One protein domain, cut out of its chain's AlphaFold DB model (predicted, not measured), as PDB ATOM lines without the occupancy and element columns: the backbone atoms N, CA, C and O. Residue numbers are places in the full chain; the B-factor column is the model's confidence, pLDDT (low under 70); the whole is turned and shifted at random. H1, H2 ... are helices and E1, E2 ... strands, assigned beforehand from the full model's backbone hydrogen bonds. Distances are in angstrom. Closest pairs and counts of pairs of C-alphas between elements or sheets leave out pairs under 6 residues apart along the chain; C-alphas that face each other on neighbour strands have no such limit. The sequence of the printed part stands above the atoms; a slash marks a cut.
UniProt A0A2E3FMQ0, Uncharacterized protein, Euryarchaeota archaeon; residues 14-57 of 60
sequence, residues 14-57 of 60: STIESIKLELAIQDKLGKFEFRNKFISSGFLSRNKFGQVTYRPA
ATOM      1  N   SER A  14     110.475 130.759  82.153       88.31
ATOM      2  CA  SER A  14     111.890 131.100  81.943       88.31
ATOM      3  C   SER A  14     112.114 131.744  80.571       88.31
ATOM      4  O   SER A  14     112.851 132.725  80.445       88.31
ATOM      5  N   THR A  15     111.404 131.260  79.550       88.44
ATOM      6  CA  THR A  15     111.436 131.829  78.203       88.44
ATOM      7  C   THR A  15     110.846 133.237  78.195       88.44
ATOM      8  O   THR A  15     111.436 134.150  77.617       88.44
ATOM      9  N   ILE A  16     109.726 133.457  78.892       89.06
ATOM     10  CA  ILE A  16     109.112 134.789  79.016       89.06
ATOM     11  C   ILE A  16     110.069 135.775  79.701       89.06
ATOM     12  O   ILE A  16     110.226 136.907  79.237       89.06
ATOM     13  N   GLU A  17     110.715 135.366  80.793       90.75
ATOM     14  CA  GLU A  17     111.688 136.200  81.511       90.75
ATOM     15  C   GLU A  17     112.920 136.505  80.652       90.75
ATOM     16  O   GLU A  17     113.336 137.662  80.576       90.75
ATOM     17  N   SER A  18     113.426 135.512  79.917       91.69
ATOM     18  CA  SER A  18     114.538 135.682  78.972       91.69
ATOM     19  C   SER A  18     114.200 136.687  77.868       91.69
ATOM     20  O   SER A  18     115.002 137.572  77.574       91.69
ATOM     21  N   ILE A  19     112.992 136.612  77.295       91.06
ATOM     22  CA  ILE A  19     112.519 137.573  76.287       91.06
ATOM     23  C   ILE A  19     112.480 138.991  76.867       91.06
ATOM     24  O   ILE A  19     112.979 139.928  76.245       91.06
ATOM     25  N   LYS A  20     111.891 139.165  78.057       90.44
ATOM     26  CA  LYS A  20     111.772 140.482  78.704       90.44
ATOM     27  C   LYS A  20     113.138 141.093  79.005       90.44
ATOM     28  O   LYS A  20     113.342 142.275  78.731       90.44
ATOM     29  N   LEU A  21     114.055 140.293  79.550       91.81
ATOM     30  CA  LEU A  21     115.416 140.719  79.851       91.81
ATOM     31  C   LEU A  21     116.140 141.158  78.579       91.81
ATOM     32  O   LEU A  21     116.721 142.239  78.538       91.81
ATOM     33  N   GLU A  22     116.052 140.349  77.527       91.69
ATOM     34  CA  GLU A  22     116.708 140.634  76.259       91.69
ATOM     35  C   GLU A  22     116.189 141.933  75.631       91.69
ATOM     36  O   GLU A  22     116.977 142.790  75.239       91.69
ATOM     37  N   LEU A  23     114.871 142.138  75.607       90.69
ATOM     38  CA  LEU A  23     114.282 143.376  75.094       90.69
ATOM     39  C   LEU A  23     114.734 144.606  75.891       90.69
ATOM     40  O   LEU A  23     115.062 145.627  75.290       90.69
ATOM     41  N   ALA A  24     114.819 144.497  77.221       90.75
ATOM     42  CA  ALA A  24     115.316 145.578  78.069       90.75
ATOM     43  C   ALA A  24     116.804 145.887  77.818       90.75
ATOM     44  O   ALA A  24     117.199 147.053  77.838       90.75
ATOM     45  N   ILE A  25     117.630 144.866  77.562       91.12
ATOM     46  CA  ILE A  25     119.042 145.041  77.194       91.12
ATOM     47  C   ILE A  25     119.153 145.735  75.836       91.12
ATOM     48  O   ILE A  25     119.896 146.705  75.713       91.12
ATOM     49  N   GLN A  26     118.408 145.279  74.827       89.94
ATOM     50  CA  GLN A  26     118.442 145.883  73.493       89.94
ATOM     51  C   GLN A  26     117.969 147.345  73.517       89.94
ATOM     52  O   GLN A  26     118.624 148.193  72.913       89.94
ATOM     53  N   ASP A  27     116.915 147.662  74.280       89.50
ATOM     54  CA  ASP A  27     116.463 149.044  74.496       89.50
ATOM     55  C   ASP A  27     117.564 149.905  75.136       89.50
ATOM     56  O   ASP A  27     117.827 151.014  74.672       89.50
ATOM     57  N   LYS A  28     118.268 149.388  76.156       91.44
ATOM     58  CA  LYS A  28     119.404 150.089  76.784       91.44
ATOM     59  C   LYS A  28     120.591 150.287  75.840       91.44
ATOM     60  O   LYS A  28     121.299 151.280  75.963       91.44
ATOM     61  N   LEU A  29     120.815 149.357  74.916       90.12
ATOM     62  CA  LEU A  29     121.877 149.437  73.909       90.12
ATOM     63  C   LEU A  29     121.487 150.286  72.686       90.12
ATOM     64  O   LEU A  29     122.291 150.409  71.765       90.12
ATOM     65  N   GLY A  30     120.264 150.826  72.633       87.69
ATOM     66  CA  GLY A  30     119.749 151.544  71.464       87.69
ATOM     67  C   GLY A  30     119.533 150.653  70.235       87.69
ATOM     68  O   GLY A  30     119.435 151.142  69.111       87.69
ATOM     69  N   LYS A  31     119.467 149.330  70.424       86.31
ATOM     70  CA  LYS A  31     119.266 148.343  69.357       86.31
ATOM     71  C   LYS A  31     117.780 148.043  69.195       86.31
ATOM     72  O   LYS A  31     117.247 147.065  69.711       86.31
ATOM     73  N   PHE A  32     117.097 148.903  68.450       83.31
ATOM     74  CA  PHE A  32     115.647 148.802  68.259       83.31
ATOM     75  C   PHE A  32     115.218 147.732  67.247       83.31
ATOM     76  O   PHE A  32     114.047 147.353  67.232       83.31
ATOM     77  N   GLU A  33     116.150 147.203  66.450       89.38
ATOM     78  CA  GLU A  33     115.923 146.048  65.585       89.38
ATOM     79  C   GLU A  33     116.973 144.960  65.806       89.38
ATOM     80  O   GLU A  33     118.150 145.231  66.043       89.38
ATOM     81  N   PHE A  34     116.532 143.710  65.714       90.06
ATOM     82  CA  PHE A  34     117.410 142.549  65.681       90.06
ATOM     83  C   PHE A  34     116.669 141.369  65.059       90.06
ATOM     84  O   PHE A  34     115.448 141.239  65.170       90.06
ATOM     85  N   ARG A  35     117.401 140.477  64.397       88.56
ATOM     86  CA  ARG A  35     116.827 139.282  63.772       88.56
ATOM     87  C   ARG A  35     117.497 138.037  64.321       88.56
ATOM     88  O   ARG A  35     118.712 138.011  64.468       88.56
ATOM     89  N   ASN A  36     116.688 137.010  64.564       86.62
ATOM     90  CA  ASN A  36     117.122 135.654  64.893       86.62
ATOM     91  C   ASN A  36     118.110 135.577  66.072       86.62
ATOM     92  O   ASN A  36     119.074 134.817  66.024       86.62
ATOM     93  N   LYS A  37     117.874 136.338  67.144       90.69
ATOM     94  CA  LYS A  37     118.649 136.179  68.375       90.69
ATOM     95  C   LYS A  37     118.188 134.915  69.092       90.69
ATOM     96  O   LYS A  37     117.020 134.820  69.461       90.69
ATOM     97  N   PHE A  38     119.080 133.947  69.264       89.12
ATOM     98  CA  PHE A  38     118.752 132.723  69.986       89.12
ATOM     99  C   PHE A  38     118.676 133.003  71.489       89.12
ATOM    100  O   PHE A  38     119.617 133.557  72.060       89.12
ATOM    101  N   ILE A  39     117.556 132.652  72.111       88.00
ATOM    102  CA  ILE A  39     117.325 132.784  73.549       88.00
ATOM    103  C   ILE A  39     116.502 131.598  74.049       88.00
ATOM    104  O   ILE A  39     115.515 131.212  73.423       88.00
ATOM    105  N   SER A  40     116.879 131.054  75.208       87.88
ATOM    106  CA  SER A  40     116.214 129.888  75.799       87.88
ATOM    107  C   SER A  40     116.037 128.763  74.760       87.88
ATOM    108  O   SER A  40     117.019 128.224  74.252       87.88
ATOM    109  N   SER A  41     114.793 128.445  74.410       85.19
ATOM    110  CA  SER A  41     114.393 127.365  73.519       85.19
ATOM    111  C   SER A  41     114.074 127.824  72.094       85.19
ATOM    112  O   SER A  41     113.422 127.082  71.365       85.19
ATOM    113  N   GLY A  42     114.467 129.027  71.665       90.69
ATOM    114  CA  GLY A  42     114.048 129.540  70.362       90.69
ATOM    115  C   GLY A  42     114.737 130.812  69.888       90.69
ATOM    116  O   GLY A  42     115.753 131.253  70.413       90.69
ATOM    117  N   PHE A  43     114.164 131.409  68.846       91.62
ATOM    118  CA  PHE A  43     114.665 132.614  68.198       91.62
ATOM    119  C   PHE A  43     113.734 133.799  68.443       91.62
ATOM    120  O   PHE A  43     112.548 133.757  68.117       91.62
ATOM    121  N   LEU A  44     114.298 134.896  68.940       91.94
ATOM    122  CA  LEU A  44     113.642 136.184  69.106       91.94
ATOM    123  C   LEU A  44     114.065 137.146  67.996       91.94
ATOM    124  O   LEU A  44     115.233 137.229  67.618       91.94
ATOM    125  N   SER A  45     113.113 137.901  67.469       91.94
ATOM    126  CA  SER A  45     113.365 138.982  66.514       91.94
ATOM    127  C   SER A  45     112.518 140.196  66.860       91.94
ATOM    128  O   SER A  45     111.406 140.041  67.357       91.94
ATOM    129  N   ARG A  46     113.011 141.392  66.541       91.00
ATOM    130  CA  ARG A  46     112.287 142.659  66.632       91.00
ATOM    131  C   ARG A  46     112.510 143.471  65.366       91.00
ATOM    132  O   ARG A  46     113.646 143.618  64.919       91.00
ATOM    133  N   ASN A  47     111.438 143.997  64.784       90.06
ATOM    134  CA  ASN A  47     111.535 144.870  63.615       90.06
ATOM    135  C   ASN A  47     111.588 146.360  63.998       90.06
ATOM    136  O   ASN A  47     111.339 146.730  65.145       90.06
ATOM    137  N   LYS A  48     111.841 147.220  63.003       86.19
ATOM    138  CA  LYS A  48     111.873 148.687  63.145       86.19
ATOM    139  C   LYS A  48     110.595 149.319  63.717       86.19
ATOM    140  O   LYS A  48     110.639 150.444  64.193       86.19
ATOM    141  N   PHE A  49     109.465 148.611  63.672       85.62
ATOM    142  CA  PHE A  49     108.184 149.060  64.228       85.62
ATOM    143  C   PHE A  49     107.969 148.597  65.678       85.62
ATOM    144  O   PHE A  49     106.908 148.825  66.249       85.62
ATOM    145  N   GLY A  50     108.947 147.911  66.279       82.31
ATOM    146  CA  GLY A  50     108.844 147.373  67.632       82.31
ATOM    147  C   GLY A  50     108.024 146.086  67.742       82.31
ATOM    148  O   GLY A  50     107.794 145.617  68.855       82.31
ATOM    149  N   GLN A  51     107.609 145.482  66.624       87.06
ATOM    150  CA  GLN A  51     106.956 144.175  66.659       87.06
ATOM    151  C   GLN A  51     107.997 143.118  66.996       87.06
ATOM    152  O   GLN A  51     109.027 143.013  66.323       87.06
ATOM    153  N   VAL A  52     107.711 142.337  68.033       88.06
ATOM    154  CA  VAL A  52     108.583 141.265  68.499       88.06
ATOM    155  C   VAL A  52     107.965 139.926  68.112       88.06
ATOM    156  O   VAL A  52     106.768 139.706  68.271       88.06
ATOM    157  N   THR A  53     108.783 139.018  67.596       88.94
ATOM    158  CA  THR A  53     108.374 137.668  67.209       88.94
ATOM    159  C   THR A  53     109.279 136.660  67.890       88.94
ATOM    160  O   THR A  53     110.499 136.733  67.743       88.94
ATOM    161  N   TYR A  54     108.679 135.710  68.602       89.38
ATOM    162  CA  TYR A  54     109.370 134.554  69.159       89.38
ATOM    163  C   TYR A  54     109.005 133.304  68.358       89.38
ATOM    164  O   TYR A  54     107.827 133.045  68.116       89.38
ATOM    165  N   ARG A  55     110.013 132.545  67.929       88.38
ATOM    166  CA  ARG A  55     109.847 131.269  67.230       88.38
ATOM    167  C   ARG A  55     110.520 130.171  68.052       88.38
ATOM    168  O   ARG A  55     111.748 130.202  68.148       88.38
ATOM    169  N   PRO A  56     109.776 129.224  68.642       87.25
ATOM    170  CA  PRO A  56     110.389 128.099  69.338       87.25
ATOM    171  C   PRO A  56     111.238 127.269  68.363       87.25
ATOM    172  O   PRO A  56     110.870 127.091  67.199       87.25
ATOM    173  N   ALA A  57     112.386 126.784  68.828       84.06
ATOM    174  CA  ALA A  57     113.218 125.846  68.096       84.06
ATOM    175  C   ALA A  57     112.523 124.483  68.118       84.06
ATOM    176  O   ALA A  57     112.404 123.838  69.158       84.06
TER     177      ALA A  57
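This is residues 14 to 57 of the 60 residues of an uncharacterized protein of Euryarchaeota archaeon (UniProt A0A2E3FMQ0). What does the model look like at first sight? It is a small slab of two layers, one helix, H1, lying over one face of a three-stranded antiparallel sheet, E1 E2 E3, whose other face is bare. H1 crosses the strands at a slant, over E1 and E2 more than over E3. What is it built of, and how large is it? The printed part has 44 residues with one named helix and three named strands, in the order H1 E1 E2 E3 along the chain; the sheet's order is E1 - E2 - E3, and the class is mixed, helices and strands. It is compact, with a radius of gyration of the C-alphas of 9.6 A, and elongated in outline, with spans of 25 by 16 by 13 A.

Where is the helix? H1 holds residues 14 to 28, from C-alpha 14 at (111.890, 131.100, 81.943) to C-alpha 28 at (119.404, 150.089, 76.784), 21.1 A from first to last C-alpha. Where are the strands? E1 is residues 34 to 39 and 12.5 A long, beginning at C-alpha 34 at (117.410, 142.549, 65.681). E2 is residues 42 to 46, 13.8 A, and E3 is residues 52 to 56, 13.3 A, ending at C-alpha 56 at (110.389, 128.099, 69.338).

How does H1 stand to the sheet? H1 is on the sheet at a height over the sheet of 9.9 A, over E1 and E2, and on the local plane its line and that of E2 stand at 32 degrees, only just slantwise to the strands. The closest C-alphas of H1 and E1 are those of Ser 18 and Ile 39, 6.8 A apart, and those of H1 and E2 are Ile 19 and Leu 44, 7.4 A apart; H1 and E3 are near each other, with 7 pairs of C-alphas within 10 A. How are the strands joined? E1, E2 and E3 form a meander, each strand the antiparallel neighbour of the one before. E1 and E2 are a hairpin at 152 degrees, with N 37 and O 44 at 2.8 A and N 34 and O 46 at 3.0 A, within hydrogen-bond range; E2 and E3 are a hairpin at 167 degrees, with N 43 and O 55 at 2.8 A. What of the helix backbone? In H1 every O i to N i+4 pair is within hydrogen-bond range.

How far does the whole reach? The two C-alphas farthest apart are those of Gly 30 and Ala 57, 26.7 A. Is the sheet flat? It is strongly twisted, but only just: its C-alphas lie up to 4.2 A off the best plane through them. Are there cuts, long links or weak places? The printed part has no cut, and the links H1 to E1, E1 to E2 and E2 to E3 are tight. The mean pLDDT of the printed part is 89.0, and no printed residue is under 70.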